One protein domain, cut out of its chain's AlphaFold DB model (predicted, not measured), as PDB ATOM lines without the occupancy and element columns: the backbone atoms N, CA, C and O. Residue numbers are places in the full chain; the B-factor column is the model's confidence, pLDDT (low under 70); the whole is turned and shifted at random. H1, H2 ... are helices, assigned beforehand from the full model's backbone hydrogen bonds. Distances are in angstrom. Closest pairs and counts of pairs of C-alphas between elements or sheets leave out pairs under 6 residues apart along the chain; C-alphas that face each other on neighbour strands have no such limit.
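What this domain is: This is residues 30 to 92 and 161 to 222 of the 297 residues of an uncharacterized protein of Ruminococcus sp (UniProt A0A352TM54). One long helix, H3, makes the spine of an elongated body, with H7 side by side with it and running back; the short helical hairpin of H1 and H2 packs through H1 on the first part of H3, while H4 and H5 form a V at the other end, with H6 set crosswise between the two ends. The printed part has 125 residues with seven named helices, H1 to H7 in chain order, and no named strand: the class is all helix. It is compact, with a radius of gyration of the C-alphas of 15.7 A, and spans 50 by 25 by 23 A.

Where its parts are: H3, residues 62 to 87, is the longest helix at 37.3 A, from C-alpha 62 at (-28.550, -20.352, 27.880) to C-alpha 87 at (-32.473, -38.176, 60.435). H7, residues 203 to 219, is 24.2 A long and ends with C-alpha 219 at (-32.931, -30.081, 30.597). H1, residues 31 to 40, is 14.1 A long and begins with C-alpha 31 at (-22.168, -24.859, 30.809). H2 is residues 45 to 55, 14.8 A; H4 is residues 167 to 176, 14.4 A; H5 is residues 179 to 187, 13.0 A; H6 is residues 191 to 200, 14.5 A.

How they stand to each other: H3 is the hub, touching three helices. H7 touches it at a shallow tilt of 14 degrees, opposite ways; the closest C-alphas, of Ala 68 and Ser 219, are 5.0 A apart. H1 touches residues 65 to 73 of H3 at a shallow tilt of 9 degrees, the same way, closest at the C-alphas of Val 34 and Ile 69, 5.4 A. H1 and H2 form a helical hairpin with a shallow tilt of 18 degrees; their closest C-alphas, of Ile 35 and Val 48, are 6.9 A apart. H2 and H3 are apart. H4 touches H3 at residues 86 to 87 alone, with C-alphas of Phe 87 and Ile 171 closest at 5.9 A; the tilt of 68 degrees is steep, only just short of about perpendicular. H5 is close to H3 but not clearly touching: the closest C-alphas, of Leu 83 and Ile 186, are 7.3 A apart. H6 and H7 only just touch, with 3 pairs of C-alphas within 8 A, the closest being Ile 198 and Lys 206 at 6.8 A. In H1, H2, H3, H4 and H6 every O i to N i+4 pair is within hydrogen-bond range; in H5 it is 3 of 5 and in H7 11 of 13.

The domain as a whole: The two C-alphas farthest apart, of Asn 59 and Gln 176, are 49.7 A apart. Residues 93 to 160 are not printed, and C-alphas 92 and 161 are 24.5 A apart across the cut. Of the links that are printed whole, H2 to H3 is short and the others are tight. The mean pLDDT of the printed part is 70.2; 57 residues are under 70, among them 41 to 60 and 206 to 222.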
ATOM      1  N   THR A  30     -24.248 -20.443  31.531       75.19
ATOM      2  CA  THR A  30     -23.318 -21.211  30.706       75.19
ATOM      3  C   THR A  30     -23.162 -22.635  31.224       75.19
ATOM      4  O   THR A  30     -23.470 -22.950  32.371       75.19
ATOM      5  N   VAL A  31     -22.574 -23.503  30.400       67.56
ATOM      6  CA  VAL A  31     -22.168 -24.859  30.809       67.56
ATOM      7  C   VAL A  31     -21.237 -24.823  32.031       67.56
ATOM      8  O   VAL A  31     -21.290 -25.716  32.872       67.56
ATOM      9  N   SER A  32     -20.417 -23.775  32.176       70.06
ATOM     10  CA  SER A  32     -19.563 -23.599  33.356       70.06
ATOM     11  C   SER A  32     -20.377 -23.385  34.635       70.06
ATOM     12  O   SER A  32     -19.961 -23.851  35.693       70.06
ATOM     13  N   ASP A  33     -21.528 -22.718  34.539       73.88
ATOM     14  CA  ASP A  33     -22.423 -22.476  35.674       73.88
ATOM     15  C   ASP A  33     -23.178 -23.753  36.060       73.88
ATOM     16  O   ASP A  33     -23.303 -24.054  37.243       73.88
ATOM     17  N   VAL A  34     -23.574 -24.569  35.077       67.12
ATOM     18  CA  VAL A  34     -24.145 -25.911  35.303       67.12
ATOM     19  C   VAL A  34     -23.139 -26.814  36.028       67.12
ATOM     20  O   VAL A  34     -23.479 -27.473  37.008       67.12
ATOM     21  N   ILE A  35     -21.876 -26.813  35.587       70.69
ATOM     22  CA  ILE A  35     -20.792 -27.569  36.232       70.69
ATOM     23  C   ILE A  35     -20.577 -27.079  37.669       70.69
ATOM     24  O   ILE A  35     -20.463 -27.891  38.587       70.69
ATOM     25  N   ALA A  36     -20.528 -25.761  37.878       70.88
ATOM     26  CA  ALA A  36     -20.371 -25.177  39.205       70.88
ATOM     27  C   ALA A  36     -21.543 -25.541  40.130       70.88
ATOM     28  O   ALA A  36     -21.309 -25.929  41.275       70.88
ATOM     29  N   ALA A  37     -22.780 -25.491  39.627       65.56
ATOM     30  CA  ALA A  37     -23.971 -25.909  40.357       65.56
ATOM     31  C   ALA A  37     -23.904 -27.398  40.732       65.56
ATOM     32  O   ALA A  37     -24.173 -27.748  41.878       65.56
ATOM     33  N   ALA A  38     -23.459 -28.268  39.818       64.75
ATOM     34  CA  ALA A  38     -23.325 -29.698  40.091       64.75
ATOM     35  C   ALA A  38     -22.338 -29.989  41.236       64.75
ATOM     36  O   ALA A  38     -22.628 -30.788  42.129       64.75
ATOM     37  N   TYR A  39     -21.192 -29.302  41.256       65.19
ATOM     38  CA  TYR A  39     -20.252 -29.388  42.376       65.19
ATOM     39  C   TYR A  39     -20.830 -28.810  43.673       65.19
ATOM     40  O   TYR A  39     -20.586 -29.370  44.741       65.19
ATOM     41  N   ALA A  40     -21.596 -27.718  43.592       70.00
ATOM     42  CA  ALA A  40     -22.193 -27.065  44.756       70.00
ATOM     43  C   ALA A  40     -23.223 -27.954  45.469       70.00
ATOM     44  O   ALA A  40     -23.226 -28.006  46.697       70.00
ATOM     45  N   VAL A  41     -24.032 -28.709  44.720       63.34
ATOM     46  CA  VAL A  41     -25.011 -29.647  45.299       63.34
ATOM     47  C   VAL A  41     -24.385 -30.970  45.765       63.34
ATOM     48  O   VAL A  41     -25.064 -31.828  46.322       63.34
ATOM     49  N   GLY A  42     -23.075 -31.153  45.563       64.06
ATOM     50  CA  GLY A  42     -22.340 -32.329  46.024       64.06
ATOM     51  C   GLY A  42     -22.346 -33.522  45.065       64.06
ATOM     52  O   GLY A  42     -22.071 -34.643  45.501       64.06
ATOM     53  N   ILE A  43     -22.599 -33.321  43.766       63.84
ATOM     54  CA  ILE A  43     -22.409 -34.395  42.782       63.84
ATOM     55  C   ILE A  43     -20.909 -34.763  42.741       63.84
ATOM     56  O   ILE A  43     -20.057 -33.881  42.604       63.84
ATOM     57  N   PRO A  44     -20.548 -36.057  42.854       56.78
ATOM     58  CA  PRO A  44     -19.163 -36.514  42.834       56.78
ATOM     59  C   PRO A  44     -18.382 -36.010  41.622       56.78
ATOM     60  O   PRO A  44     -18.822 -36.162  40.481       56.78
ATOM     61  N   ALA A  45     -17.160 -35.526  41.858       54.09
ATOM     62  CA  ALA A  45     -16.292 -34.994  40.808       54.09
ATOM     63  C   ALA A  45     -16.058 -35.970  39.647       54.09
ATOM     64  O   ALA A  45     -15.965 -35.546  38.504       54.09
ATOM     65  N   GLN A  46     -16.013 -37.272  39.931       52.84
ATOM     66  CA  GLN A  46     -15.920 -38.322  38.916       52.84
ATOM     67  C   GLN A  46     -17.084 -38.278  37.907       52.84
ATOM     68  O   GLN A  46     -16.841 -38.346  36.707       52.84
ATOM     69  N   TYR A  47     -18.321 -38.076  38.374       57.03
ATOM     70  CA  TYR A  47     -19.505 -38.024  37.513       57.03
ATOM     71  C   TYR A  47     -19.599 -36.690  36.776       57.03
ATOM     72  O   TYR A  47     -19.955 -36.654  35.601       57.03
ATOM     73  N   VAL A  48     -19.199 -35.594  37.425       57.09
ATOM     74  CA  VAL A  48     -19.121 -34.288  36.759       57.09
ATOM     75  C   VAL A  48     -18.057 -34.301  35.655       57.09
ATOM     76  O   VAL A  48     -18.300 -33.804  34.560       57.09
ATOM     77  N   GLN A  49     -16.888 -34.903  35.894       48.59
ATOM     78  CA  GLN A  49     -15.815 -35.015  34.897       48.59
ATOM     79  C   GLN A  49     -16.190 -35.917  33.719       48.59
ATOM     80  O   GLN A  49     -15.867 -35.582  32.580       48.59
ATOM     81  N   GLU A  50     -16.890 -37.022  33.972       53.34
ATOM     82  CA  GLU A  50     -17.449 -37.882  32.927       53.34
ATOM     83  C   GLU A  50     -18.483 -37.123  32.082       53.34
ATOM     84  O   GLU A  50     -18.380 -37.093  30.854       53.34
ATOM     85  N   GLY A  51     -19.390 -36.385  32.734       55.16
ATOM     86  CA  GLY A  51     -20.346 -35.503  32.067       55.16
ATOM     87  C   GLY A  51     -19.670 -34.432  31.204       55.16
ATOM     88  O   GLY A  51     -20.062 -34.224  30.059       55.16
ATOM     89  N   ILE A  52     -18.600 -33.796  31.689       54.72
ATOM     90  CA  ILE A  52     -17.822 -32.812  30.913       54.72
ATOM     91  C   ILE A  52     -17.128 -33.467  29.713       54.72
ATOM     92  O   ILE A  52     -17.134 -32.898  28.623       54.72
ATOM     93  N   ALA A  53     -16.529 -34.645  29.889       53.03
ATOM     94  CA  ALA A  53     -15.830 -35.344  28.813       53.03
ATOM     95  C   ALA A  53     -16.779 -35.778  27.685       53.03
ATOM     96  O   ALA A  53     -16.385 -35.772  26.517       53.03
ATOM     97  N   MET A  54     -18.018 -36.133  28.029       52.94
ATOM     98  CA  MET A  54     -19.025 -36.601  27.075       52.94
ATOM     99  C   MET A  54     -19.843 -35.463  26.458       52.94
ATOM    100  O   MET A  54     -20.128 -35.491  25.263       52.94
ATOM    101  N   TYR A  55     -20.197 -34.452  27.255       57.41
ATOM    102  CA  TYR A  55     -21.203 -33.447  26.901       57.41
ATOM    103  C   TYR A  55     -20.682 -32.005  26.963       57.41
ATOM    104  O   TYR A  55     -21.260 -31.122  26.343       57.41
ATOM    105  N   GLY A  56     -19.538 -31.741  27.600       55.38
ATOM    106  CA  GLY A  56     -18.984 -30.388  27.761       55.38
ATOM    107  C   GLY A  56     -18.569 -29.683  26.460       55.38
ATOM    108  O   GLY A  56     -18.283 -28.489  26.483       55.38
ATOM    109  N   GLY A  57     -18.541 -30.399  25.330       57.72
ATOM    110  CA  GLY A  57     -18.305 -29.842  23.993       57.72
ATOM    111  C   GLY A  57     -19.573 -29.467  23.208       57.72
ATOM    112  O   GLY A  57     -19.453 -29.040  22.059       57.72
ATOM    113  N   GLY A  58     -20.769 -29.667  23.772       61.69
ATOM    114  CA  GLY A  58     -22.041 -29.339  23.125       61.69
ATOM    115  C   GLY A  58     -22.322 -27.832  23.066       61.69
ATOM    116  O   GLY A  58     -21.937 -27.075  23.955       61.69
ATOM    117  N   ASN A  59     -23.026 -27.392  22.019       61.94
ATOM    118  CA  ASN A  59     -23.555 -26.028  21.935       61.94
ATOM    119  C   ASN A  59     -24.919 -25.984  22.632       61.94
ATOM    120  O   ASN A  59     -25.937 -26.282  22.006       61.94
ATOM    121  N   TYR A  60     -24.927 -25.630  23.914       69.31
ATOM    122  CA  TYR A  60     -26.150 -25.449  24.692       69.31
ATOM    123  C   TYR A  60     -26.604 -23.997  24.640       69.31
ATOM    124  O   TYR A  60     -25.793 -23.071  24.697       69.31
ATOM    125  N   THR A  61     -27.914 -23.807  24.529       73.25
ATOM    126  CA  THR A  61     -28.528 -22.492  24.719       73.25
ATOM    127  C   THR A  61     -28.482 -22.108  26.197       73.25
ATOM    128  O   THR A  61     -28.385 -22.972  27.076       73.25
ATOM    129  N   SER A  62     -28.541 -20.814  26.491       72.19
ATOM    130  CA  SER A  62     -28.550 -20.352  27.880       72.19
ATOM    131  C   SER A  62     -29.810 -20.789  28.618       72.19
ATOM    132  O   SER A  62     -29.721 -21.141  29.787       72.19
ATOM    133  N   GLU A  63     -30.938 -20.914  27.916       73.12
ATOM    134  CA  GLU A  63     -32.182 -21.456  28.462       73.12
ATOM    135  C   GLU A  63     -32.030 -22.918  28.906       73.12
ATOM    136  O   GLU A  63     -32.527 -23.296  29.964       73.12
ATOM    137  N   GLN A  64     -31.307 -23.743  28.139       68.06
ATOM    138  CA  GLN A  64     -30.997 -25.123  28.540       68.06
ATOM    139  C   GLN A  64     -30.064 -25.164  29.753       68.06
ATOM    140  O   GLN A  64     -30.216 -26.017  30.625       68.06
ATOM    141  N   CYS A  65     -29.114 -24.227  29.839       67.75
ATOM    142  CA  CYS A  65     -28.243 -24.110  31.007       67.75
ATOM    143  C   CYS A  65     -29.036 -23.683  32.255       67.75
ATOM    144  O   CYS A  65     -28.837 -24.261  33.318       67.75
ATOM    145  N   ASP A  66     -29.975 -22.741  32.125       71.00
ATOM    146  CA  ASP A  66     -30.867 -22.313  33.212       71.00
ATOM    147  C   ASP A  66     -31.767 -23.454  33.702       71.00
ATOM    148  O   ASP A  66     -31.904 -23.672  34.908       71.00
ATOM    149  N   GLN A  67     -32.347 -24.222  32.777       71.00
ATOM    150  CA  GLN A  67     -33.157 -25.398  33.106       71.00
ATOM    151  C   GLN A  67     -32.321 -26.472  33.811       71.00
ATOM    152  O   GLN A  67     -32.751 -27.021  34.827       71.00
ATOM    153  N   ALA A  68     -31.096 -26.717  33.339       67.44
ATOM    154  CA  ALA A  68     -30.185 -27.667  33.967       67.44
ATOM    155  C   ALA A  68     -29.802 -27.229  35.389       67.44
ATOM    156  O   ALA A  68     -29.865 -28.032  36.316       67.44
ATOM    157  N   ILE A  69     -29.499 -25.947  35.605       70.69
ATOM    158  CA  ILE A  69     -29.242 -25.405  36.947       70.69
ATOM    159  C   ILE A  69     -30.470 -25.581  37.852       70.69
ATOM    160  O   ILE A  69     -30.333 -26.032  38.989       70.69
ATOM    161  N   ALA A  70     -31.675 -25.292  37.354       71.62
ATOM    162  CA  ALA A  70     -32.906 -25.476  38.121       71.62
ATOM    163  C   ALA A  70     -33.113 -26.944  38.534       71.62
ATOM    164  O   ALA A  70     -33.369 -27.223  39.703       71.62
ATOM    165  N   SER A  71     -32.930 -27.887  37.609       67.81
ATOM    166  CA  SER A  71     -33.035 -29.325  37.899       67.81
ATOM    167  C   SER A  71     -31.953 -29.837  38.865       67.81
ATOM    168  O   SER A  71     -32.234 -30.697  39.696       67.81
ATOM    169  N   ILE A  72     -30.744 -29.261  38.838       70.75
ATOM    170  CA  ILE A  72     -29.679 -29.549  39.812       70.75
ATOM    171  C   ILE A  72     -30.110 -29.133  41.229       70.75
ATOM    172  O   ILE A  72     -29.868 -29.866  42.188       70.75
ATOM    173  N   TYR A  73     -30.794 -27.997  41.375       76.12
ATOM    174  CA  TYR A  73     -31.348 -27.586  42.668       76.12
ATOM    175  C   TYR A  73     -32.557 -28.428  43.097       76.12
ATOM    176  O   TYR A  73     -32.700 -28.695  44.288       76.12
ATOM    177  N   SER A  74     -33.385 -28.906  42.163       72.56
ATOM    178  CA  SER A  74     -34.449 -29.878  42.472       72.56
ATOM    179  C   SER A  74     -33.880 -31.193  43.012       72.56
ATOM    180  O   SER A  74     -34.376 -31.717  44.010       72.56
ATOM    181  N   TYR A  75     -32.791 -31.684  42.410       72.38
ATOM    182  CA  TYR A  75     -32.043 -32.835  42.917       72.38
ATOM    183  C   TYR A  75     -31.555 -32.605  44.352       72.38
ATOM    184  O   TYR A  75     -31.752 -33.468  45.207       72.38
ATOM    185  N   GLN A  76     -30.977 -31.432  44.638       76.44
ATOM    186  CA  GLN A  76     -30.560 -31.087  45.998       76.44
ATOM    187  C   GLN A  76     -31.749 -31.118  46.967       76.44
ATOM    188  O   GLN A  76     -31.658 -31.746  48.015       76.44
ATOM    189  N   GLY A  77     -32.882 -30.520  46.585       78.44
ATOM    190  CA  GLY A  77     -34.093 -30.507  47.406       78.44
ATOM    191  C   GLY A  77     -34.597 -31.910  47.754       78.44
ATOM    192  O   GLY A  77     -34.975 -32.153  48.896       78.44
ATOM    193  N   ARG A  78     -34.535 -32.859  46.810       76.75
ATOM    194  CA  ARG A  78     -34.898 -34.262  47.072       76.75
ATOM    195  C   ARG A  78     -33.943 -34.938  48.053       76.75
ATOM    196  O   ARG A  78     -34.379 -35.709  48.902       76.75
ATOM    197  N   VAL A  79     -32.642 -34.685  47.923       77.44
ATOM    198  CA  VAL A  79     -31.639 -35.227  48.849       77.44
ATOM    199  C   VAL A  79     -31.833 -34.640  50.247       77.44
ATOM    200  O   VAL A  79     -31.782 -35.389  51.219       77.44
ATOM    201  N   ASP A  80     -32.100 -33.338  50.346       82.06
ATOM    202  CA  ASP A  80     -32.341 -32.643  51.613       82.06
ATOM    203  C   ASP A  80     -33.628 -33.145  52.298       82.06
ATOM    204  O   ASP A  80     -33.623 -33.374  53.505       82.06
ATOM    205  N   GLU A  81     -34.696 -33.411  51.535       84.00
ATOM    206  CA  GLU A  81     -35.935 -34.032  52.034       84.00
ATOM    207  C   GLU A  81     -35.678 -35.431  52.612       84.00
ATOM    208  O   GLU A  81     -36.151 -35.751  53.699       84.00
ATOM    209  N   LEU A  82     -34.882 -36.257  51.925       83.25
ATOM    210  CA  LEU A  82     -34.519 -37.583  52.429       83.25
ATOM    211  C   LEU A  82     -33.609 -37.495  53.659       83.25
ATOM    212  O   LEU A  82     -33.753 -38.287  54.583       83.25
ATOM    213  N   LEU A  83     -32.680 -36.541  53.713       84.06
ATOM    214  CA  LEU A  83     -31.886 -36.310  54.922       84.06
ATOM    215  C   LEU A  83     -32.795 -35.946  56.108       84.06
ATOM    216  O   LEU A  83     -32.613 -36.472  57.205       84.06
ATOM    217  N   GLU A  84     -33.793 -35.092  55.896       83.25
ATOM    218  CA  GLU A  84     -34.770 -34.732  56.924       83.25
ATOM    219  C   GLU A  84     -35.615 -35.933  57.375       83.25
ATOM    220  O   GLU A  84     -35.761 -36.144  58.582       83.25
ATOM    221  N   ASP A  85     -36.097 -36.756  56.439       85.56
ATOM    222  CA  ASP A  85     -36.919 -37.939  56.728       85.56
ATOM    223  C   ASP A  85     -36.142 -39.009  57.514       85.56
ATOM    224  O   ASP A  85     -36.600 -39.493  58.551       85.56
ATOM    225  N   TYR A  86     -34.911 -39.321  57.090       82.69
ATOM    226  CA  TYR A  86     -34.094 -40.361  57.723       82.69
ATOM    227  C   TYR A  86     -33.495 -39.933  59.066       82.69
ATOM    228  O   TYR A  86     -33.360 -40.755  59.973       82.69
ATOM    229  N   PHE A  87     -33.117 -38.660  59.213       82.88
ATOM    230  CA  PHE A  87     -32.473 -38.176  60.435       82.88
ATOM    231  C   PHE A  87     -33.436 -37.474  61.396       82.88
ATOM    232  O   PHE A  87     -33.037 -37.163  62.522       82.88
ATOM    233  N   GLY A  88     -34.692 -37.245  61.001       71.31
ATOM    234  CA  GLY A  88     -35.726 -36.636  61.840       71.31
ATOM    235  C   GLY A  88     -35.391 -35.209  62.275       71.31
ATOM    236  O   GLY A  88     -35.778 -34.791  63.369       71.31
ATOM    237  N   VAL A  89     -34.616 -34.482  61.466       65.25
ATOM    238  CA  VAL A  89     -34.212 -33.102  61.752       65.25
ATOM    239  C   VAL A  89     -34.753 -32.205  60.651       65.25
ATOM    240  O   VAL A  89     -34.342 -32.394  59.508       65.25
ATOM    241  N   PRO A  90     -35.611 -31.217  60.965       57.28
ATOM    242  CA  PRO A  90     -36.045 -30.273  59.956       57.28
ATOM    243  C   PRO A  90     -34.833 -29.550  59.378       57.28
ATOM    244  O   PRO A  90     -34.011 -29.001  60.129       57.28
ATOM    245  N   SER A  91     -34.710 -29.569  58.049       47.66
ATOM    246  CA  SER A  91     -33.741 -28.729  57.358       47.66
ATOM    247  C   SER A  91     -34.050 -27.287  57.745       47.66
ATOM    248  O   SER A  91     -35.196 -26.837  57.643       47.66
ATOM    249  N   ASN A  92     -33.059 -26.550  58.255       48.19
ATOM    250  CA  ASN A  92     -33.225 -25.118  58.473       48.19
ATOM    251  C   ASN A  92     -33.245 -24.460  57.091       48.19
ATOM    252  O   ASN A  92     -32.216 -23.998  56.599       48.19
ATOM    253  N   SER A 161     -15.484 -43.633  60.114       72.81
ATOM    254  CA  SER A 161     -15.847 -42.339  59.525       72.81
ATOM    255  C   SER A 161     -17.325 -42.347  59.101       72.81
ATOM    256  O   SER A 161     -17.837 -43.400  58.713       72.81
ATOM    257  N   PHE A 162     -18.023 -41.203  59.130       76.19
ATOM    258  CA  PHE A 162     -19.431 -41.129  58.693       76.19
ATOM    259  C   PHE A 162     -19.624 -41.675  57.280       76.19
ATOM    260  O   PHE A 162     -20.617 -42.330  56.983       76.19
ATOM    261  N   THR A 163     -18.627 -41.505  56.414       74.25
ATOM    262  CA  THR A 163     -18.622 -42.069  55.065       74.25
ATOM    263  C   THR A 163     -18.571 -43.595  55.024       74.25
ATOM    264  O   THR A 163     -19.107 -44.174  54.079       74.25
ATOM    265  N   ASP A 164     -17.973 -44.237  56.024       73.69
ATOM    266  CA  ASP A 164     -17.836 -45.691  56.090       73.69
ATOM    267  C   ASP A 164     -19.004 -46.352  56.845       73.69
ATOM    268  O   ASP A 164     -19.278 -47.534  56.623       73.69
ATOM    269  N   MET A 165     -19.706 -45.618  57.719       74.75
ATOM    270  CA  MET A 165     -20.870 -46.103  58.479       74.75
ATOM    271  C   MET A 165     -22.026 -46.563  57.570       74.75
ATOM    272  O   MET A 165     -22.211 -46.018  56.479       74.75
ATOM    273  N   THR A 166     -22.780 -47.585  57.995       81.19
ATOM    274  CA  THR A 166     -24.051 -47.990  57.363       81.19
ATOM    275  C   THR A 166     -25.133 -46.932  57.587       81.19
ATOM    276  O   THR A 166     -24.951 -46.009  58.378       81.19
ATOM    277  N   LEU A 167     -26.270 -47.053  56.893       74.94
ATOM    278  CA  LEU A 167     -27.359 -46.088  57.026       74.94
ATOM    279  C   LEU A 167     -27.888 -46.049  58.467       74.94
ATOM    280  O   LEU A 167     -28.000 -44.970  59.036       74.94
ATOM    281  N   ASP A 168     -28.087 -47.216  59.083       78.38
ATOM    282  CA  ASP A 168     -28.509 -47.329  60.484       78.38
ATOM    283  C   ASP A 168     -27.450 -46.775  61.453       78.38
ATOM    284  O   ASP A 168     -27.776 -45.997  62.345       78.38
ATOM    285  N   GLU A 169     -26.162 -47.084  61.232       81.19
ATOM    286  CA  GLU A 169     -25.056 -46.548  62.044       81.19
ATOM    287  C   GLU A 169     -25.000 -45.010  61.979       81.19
ATOM    288  O   GLU A 169     -24.754 -44.352  62.990       81.19
ATOM    289  N   LYS A 170     -25.266 -44.415  60.808       82.69
ATOM    290  CA  LYS A 170     -25.346 -42.954  60.646       82.69
ATOM    291  C   LYS A 170     -26.535 -42.370  61.393       82.69
ATOM    292  O   LYS A 170     -26.390 -41.316  62.010       82.69
ATOM    293  N   ILE A 171     -27.701 -43.015  61.318       82.38
ATOM    294  CA  ILE A 171     -28.913 -42.570  62.020       82.38
ATOM    295  C   ILE A 171     -28.651 -42.573  63.525       82.38
ATOM    296  O   ILE A 171     -28.909 -41.572  64.195       82.38
ATOM    297  N   ASP A 172     -28.055 -43.644  64.045       83.25
ATOM    298  CA  ASP A 172     -27.676 -43.754  65.451       83.25
ATOM    299  C   ASP A 172     -26.636 -42.706  65.857       83.25
ATOM    300  O   ASP A 172     -26.770 -42.089  66.914       83.25
ATOM    301  N   TYR A 173     -25.628 -42.458  65.016       83.81
ATOM    302  CA  TYR A 173     -24.616 -41.428  65.253       83.81
ATOM    303  C   TYR A 173     -25.233 -40.026  65.342       83.81
ATOM    304  O   TYR A 173     -24.991 -39.296  66.304       83.81
ATOM    305  N   VAL A 174     -26.088 -39.653  64.384       82.00
ATOM    306  CA  VAL A 174     -26.765 -38.346  64.383       82.00
ATOM    307  C   VAL A 174     -27.741 -38.238  65.553       82.00
ATOM    308  O   VAL A 174     -27.853 -37.178  66.159       82.00
ATOM    309  N   ASN A 175     -28.413 -39.326  65.930       81.31
ATOM    310  CA  ASN A 175     -29.307 -39.344  67.088       81.31
ATOM    311  C   ASN A 175     -28.579 -39.174  68.431       81.31
ATOM    312  O   ASN A 175     -29.205 -38.726  69.391       81.31
ATOM    313  N   GLN A 176     -27.287 -39.505  68.507       82.31
ATOM    314  CA  GLN A 176     -26.455 -39.283  69.695       82.31
ATOM    315  C   GLN A 176     -25.979 -37.831  69.833       82.31
ATOM    316  O   GLN A 176     -25.603 -37.423  70.935       82.31
ATOM    317  N   LEU A 177     -26.002 -37.046  68.750       81.62
ATOM    318  CA  LEU A 177     -25.664 -35.628  68.808       81.62
ATOM    319  C   LEU A 177     -26.743 -34.841  69.578       81.62
ATOM    320  O   LEU A 177     -27.937 -35.155  69.475       81.62
ATOM    321  N   PRO A 178     -26.361 -33.778  70.308       82.00
ATOM    322  CA  PRO A 178     -27.318 -32.844  70.895       82.00
ATOM    323  C   PRO A 178     -28.278 -32.288  69.832       82.00
ATOM    324  O   PRO A 178     -27.872 -32.024  68.699       82.00
ATOM    325  N   ALA A 179     -29.555 -32.088  70.173       72.88
ATOM    326  CA  ALA A 179     -30.588 -31.666  69.216       72.88
ATOM    327  C   ALA A 179     -30.243 -30.349  68.496       72.88
ATOM    328  O   ALA A 179     -30.547 -30.173  67.317       72.88
ATOM    329  N   GLU A 180     -29.555 -29.453  69.197       73.88
ATOM    330  CA  GLU A 180     -29.035 -28.182  68.705       73.88
ATOM    331  C   GLU A 180     -27.875 -28.331  67.702       73.88
ATOM    332  O   GLU A 180     -27.711 -27.487  66.823       73.88
ATOM    333  N   GLU A 181     -27.099 -29.413  67.789       80.69
ATOM    334  CA  GLU A 181     -25.976 -29.698  66.888       80.69
ATOM    335  C   GLU A 181     -26.403 -30.560  65.697       80.69
ATOM    336  O   GLU A 181     -25.812 -30.457  64.624       80.69
ATOM    337  N   ARG A 182     -27.479 -31.341  65.841       79.81
ATOM    338  CA  ARG A 182     -28.022 -32.215  64.790       79.81
ATOM    339  C   ARG A 182     -28.372 -31.473  63.506       79.81
ATOM    340  O   ARG A 182     -27.933 -31.874  62.435       79.81
ATOM    341  N   SER A 183     -29.128 -30.378  63.604       78.19
ATOM    342  CA  SER A 183     -29.534 -29.601  62.418       78.19
ATOM    343  C   SER A 183     -28.332 -28.952  61.737       78.19
ATOM    344  O   SER A 183     -28.232 -28.947  60.511       78.19
ATOM    345  N   ASN A 184     -27.369 -28.484  62.533       82.69
ATOM    346  CA  ASN A 184     -26.139 -27.885  62.029       82.69
ATOM    347  C   ASN A 184     -25.231 -28.924  61.345       82.69
ATOM    348  O   ASN A 184     -24.660 -28.641  60.296       82.69
ATOM    349  N   TYR A 185     -25.138 -30.132  61.907       82.94
ATOM    350  CA  TYR A 185     -24.373 -31.240  61.338       82.94
ATOM    351  C   TYR A 185     -24.976 -31.724  60.014       82.94
ATOM    352  O   TYR A 185     -24.261 -31.800  59.019       82.94
ATOM    353  N   ILE A 186     -26.294 -31.955  59.962       82.25
ATOM    354  CA  ILE A 186     -26.986 -32.392  58.738       82.25
ATOM    355  C   ILE A 186     -26.923 -31.325  57.635       82.25
ATOM    356  O   ILE A 186     -26.637 -31.646  56.481       82.25
ATOM    357  N   SER A 187     -27.101 -30.046  57.982       78.81
ATOM    358  CA  SER A 187     -27.034 -28.944  57.007       78.81
ATOM    359  C   SER A 187     -25.625 -28.731  56.438       78.81
ATOM    360  O   SER A 187     -25.478 -28.244  55.320       78.81
ATOM    361  N   ASN A 188     -24.583 -29.094  57.196       81.44
ATOM    362  CA  ASN A 188     -23.179 -28.923  56.811       81.44
ATOM    363  C   ASN A 188     -22.463 -30.243  56.507       81.44
ATOM    364  O   ASN A 188     -21.232 -30.289  56.563       81.44
ATOM    365  N   LEU A 189     -23.204 -31.299  56.148       80.31
ATOM    366  CA  LEU A 189     -22.589 -32.529  55.655       80.31
ATOM    367  C   LEU A 189     -21.641 -32.206  54.498       80.31
ATOM    368  O   LEU A 189     -21.945 -31.405  53.604       80.31
ATOM    369  N   THR A 190     -20.483 -32.850  54.506       77.56
ATOM    370  CA  THR A 190     -19.549 -32.778  53.388       77.56
ATOM    371  C   THR A 190     -20.138 -33.465  52.157       77.56
ATOM    372  O   THR A 190     -21.067 -34.278  52.228       77.56
ATOM    373  N   THR A 191     -19.583 -33.151  50.990       70.25
ATOM    374  CA  THR A 191     -19.969 -33.791  49.729       70.25
ATOM    375  C   THR A 191     -19.793 -35.308  49.801       70.25
ATOM    376  O   THR A 191     -20.633 -36.064  49.319       70.25
ATOM    377  N   GLU A 192     -18.731 -35.787  50.435       69.81
ATOM    378  CA  GLU A 192     -18.441 -37.206  50.610       69.81
ATOM    379  C   GLU A 192     -19.474 -37.892  51.517       69.81
ATOM    380  O   GLU A 192     -19.933 -38.992  51.200       69.81
ATOM    381  N   GLU A 193     -19.888 -37.233  52.602       75.00
ATOM    382  CA  GLU A 193     -20.909 -37.740  53.525       75.00
ATOM    383  C   GLU A 193     -22.293 -37.799  52.867       75.00
ATOM    384  O   GLU A 193     -22.947 -38.847  52.935       75.00
ATOM    385  N   ARG A 194     -22.698 -36.747  52.134       72.50
ATOM    386  CA  ARG A 194     -23.926 -36.757  51.315       72.50
ATOM    387  C   ARG A 194     -23.907 -37.885  50.285       72.50
ATOM    388  O   ARG A 194     -24.874 -38.628  50.145       72.50
ATOM    389  N   ASN A 195     -22.776 -38.086  49.614       68.19
ATOM    390  CA  ASN A 195     -22.630 -39.158  48.632       68.19
ATOM    391  C   ASN A 195     -22.679 -40.553  49.253       68.19
ATOM    392  O   ASN A 195     -23.232 -41.477  48.655       68.19
ATOM    393  N   SER A 196     -22.107 -40.726  50.443       72.81
ATOM    394  CA  SER A 196     -22.213 -41.982  51.178       72.81
ATOM    395  C   SER A 196     -23.656 -42.254  51.620       72.81
ATOM    396  O   SER A 196     -24.102 -43.397  51.550       72.81
ATOM    397  N   PHE A 197     -24.408 -41.226  52.029       73.19
ATOM    398  CA  PHE A 197     -25.840 -41.336  52.326       73.19
ATOM    399  C   PHE A 197     -26.646 -41.794  51.100       73.19
ATOM    400  O   PHE A 197     -27.259 -42.858  51.145       73.19
ATOM    401  N   ILE A 198     -26.543 -41.087  49.970       72.50
ATOM    402  CA  ILE A 198     -27.302 -41.398  48.742       72.50
ATOM    403  C   ILE A 198     -27.023 -42.823  48.234       72.50
ATOM    404  O   ILE A 198     -27.927 -43.524  47.777       72.50
ATOM    405  N   LYS A 199     -25.774 -43.295  48.340       71.12
ATOM    406  CA  LYS A 199     -25.396 -44.662  47.939       71.12
ATOM    407  C   LYS A 199     -26.083 -45.745  48.770       71.12
ATOM    408  O   LYS A 199     -26.371 -46.818  48.236       71.12
ATOM    409  N   GLN A 200     -26.316 -45.470  50.048       68.19
ATOM    410  CA  GLN A 200     -26.877 -46.419  51.008       68.19
ATOM    411  C   GLN A 200     -28.406 -46.332  51.117       68.19
ATOM    412  O   GLN A 200     -28.991 -47.162  51.806       68.19
ATOM    413  N   LEU A 201     -29.047 -45.385  50.417       67.50
ATOM    414  CA  LEU A 201     -30.505 -45.302  50.339       67.50
ATOM    415  C   LEU A 201     -31.124 -46.611  49.816       67.50
ATOM    416  O   LEU A 201     -30.556 -47.237  48.903       67.50
ATOM    417  N   PRO A 202     -32.317 -46.989  50.311       68.75
ATOM    418  CA  PRO A 202     -33.127 -48.042  49.717       68.75
ATOM    419  C   PRO A 202     -33.443 -47.754  48.248       68.75
ATOM    420  O   PRO A 202     -33.433 -46.611  47.794       68.75
ATOM    421  N   VAL A 203     -33.758 -48.806  47.491       63.66
ATOM    422  CA  VAL A 203     -33.984 -48.715  46.038       63.66
ATOM    423  C   VAL A 203     -35.082 -47.723  45.668       63.66
ATOM    424  O   VAL A 203     -34.918 -47.008  44.684       63.66
ATOM    425  N   SER A 204     -36.165 -47.643  46.448       67.88
ATOM    426  CA  SER A 204     -37.263 -46.694  46.209       67.88
ATOM    427  C   SER A 204     -36.782 -45.246  46.206       67.88
ATOM    428  O   SER A 204     -37.066 -44.487  45.282       67.88
ATOM    429  N   ASP A 205     -36.000 -44.884  47.213       73.06
ATOM    430  CA  ASP A 205     -35.607 -43.499  47.458       73.06
ATOM    431  C   ASP A 205     -34.430 -43.133  46.558       73.06
ATOM    432  O   ASP A 205     -34.361 -42.041  45.996       73.06
ATOM    433  N   LYS A 206     -33.556 -44.111  46.301       64.31
ATOM    434  CA  LYS A 206     -32.518 -44.028  45.276       64.31
ATOM    435  C   LYS A 206     -33.115 -43.815  43.883       64.31
ATOM    436  O   LYS A 206     -32.538 -43.061  43.105       64.31
ATOM    437  N   ALA A 207     -34.261 -44.424  43.567       63.69
ATOM    438  CA  ALA A 207     -34.967 -44.203  42.304       63.69
ATOM    439  C   ALA A 207     -35.505 -42.774  42.200       63.69
ATOM    440  O   ALA A 207     -35.383 -42.155  41.146       63.69
ATOM    441  N   ALA A 208     -36.054 -42.234  43.292       67.06
ATOM    442  CA  ALA A 208     -36.531 -40.855  43.337       67.06
ATOM    443  C   ALA A 208     -35.383 -39.857  43.114       67.06
ATOM    444  O   ALA A 208     -35.494 -38.975  42.266       67.06
ATOM    445  N   VAL A 209     -34.253 -40.045  43.804       66.62
ATOM    446  CA  VAL A 209     -33.045 -39.216  43.633       66.62
ATOM    447  C   VAL A 209     -32.473 -39.341  42.220       66.62
ATOM    448  O   VAL A 209     -32.090 -38.341  41.613       66.62
ATOM    449  N   LEU A 210     -32.437 -40.559  41.673       64.50
ATOM    450  CA  LEU A 210     -31.984 -40.794  40.307       64.50
ATOM    451  C   LEU A 210     -32.896 -40.102  39.294       64.50
ATOM    452  O   LEU A 210     -32.385 -39.457  38.393       64.50
ATOM    453  N   ASN A 211     -34.217 -40.190  39.440       63.94
ATOM    454  CA  ASN A 211     -35.162 -39.572  38.511       63.94
ATOM    455  C   ASN A 211     -34.980 -38.047  38.426       63.94
ATOM    456  O   ASN A 211     -34.952 -37.493  37.330       63.94
ATOM    457  N   GLU A 212     -34.766 -37.379  39.565       69.19
ATOM    458  CA  GLU A 212     -34.436 -35.945  39.586       69.19
ATOM    459  C   GLU A 212     -33.085 -35.667  38.900       69.19
ATOM    460  O   GLU A 212     -32.954 -34.706  38.143       69.19
ATOM    461  N   PHE A 213     -32.090 -36.543  39.091       64.50
ATOM    462  CA  PHE A 213     -30.799 -36.444  38.403       64.50
ATOM    463  C   PHE A 213     -30.925 -36.627  36.879       64.50
ATOM    464  O   PHE A 213     -30.273 -35.912  36.119       64.50
ATOM    465  N   LEU A 214     -31.789 -37.531  36.407       65.19
ATOM    466  CA  LEU A 214     -32.065 -37.698  34.974       65.19
ATOM    467  C   LEU A 214     -32.761 -36.463  34.380       65.19
ATOM    468  O   LEU A 214     -32.469 -36.102  33.240       65.19
ATOM    469  N   GLY A 215     -33.577 -35.758  35.171       63.12
ATOM    470  CA  GLY A 215     -34.174 -34.470  34.799       63.12
ATOM    471  C   GLY A 215     -33.146 -33.375  34.469       63.12
ATOM    472  O   GLY A 215     -33.419 -32.487  33.653       63.12
ATOM    473  N   VAL A 216     -31.931 -33.465  35.027       68.12
ATOM    474  CA  VAL A 216     -30.796 -32.607  34.637       68.12
ATOM    475  C   VAL A 216     -30.347 -32.889  33.209       68.12
ATOM    476  O   VAL A 216     -30.089 -31.964  32.440       68.12
ATOM    477  N   GLY A 217     -30.305 -34.165  32.831       64.00
ATOM    478  CA  GLY A 217     -30.036 -34.590  31.464       64.00
ATOM    479  C   GLY A 217     -31.105 -34.120  30.482       64.00
ATOM    480  O   GLY A 217     -30.765 -33.542  29.447       64.00
ATOM    481  N   ASP A 218     -32.382 -34.279  30.840       64.31
ATOM    482  CA  ASP A 218     -33.515 -33.846  30.009       64.31
ATOM    483  C   ASP A 218     -33.457 -32.340  29.718       64.31
ATOM    484  O   ASP A 218     -33.658 -31.913  28.579       64.31
ATOM    485  N   SER A 219     -33.099 -31.537  30.723       63.09
ATOM    486  CA  SER A 219     -32.931 -30.081  30.597       63.09
ATOM    487  C   SER A 219     -31.811 -29.689  29.624       63.09
ATOM    488  O   SER A 219     -31.867 -28.650  28.965       63.09
ATOM    489  N   LEU A 220     -30.808 -30.555  29.474       61.59
ATOM    490  CA  LEU A 220     -29.729 -30.420  28.495       61.59
ATOM    491  C   LEU A 220     -30.076 -31.056  27.134       61.59
ATOM    492  O   LEU A 220     -29.248 -31.048  26.221       61.59
ATOM    493  N   GLY A 221     -31.299 -31.569  26.960       58.16
ATOM    494  CA  GLY A 221     -31.768 -32.222  25.735       58.16
ATOM    495  C   GLY A 221     -31.293 -33.669  25.568       58.16
ATOM    496  O   GLY A 221     -31.278 -34.176  24.445       58.16
ATOM    497  N   LEU A 222     -30.880 -34.319  26.657       62.56
ATOM    498  CA  LEU A 222     -30.466 -35.719  26.704       62.56
ATOM    499  C   LEU A 222     -31.540 -36.522  27.436       62.56
ATOM    500  O   LEU A 222     -31.693 -36.384  28.645       62.56
TER     501      LEU A 222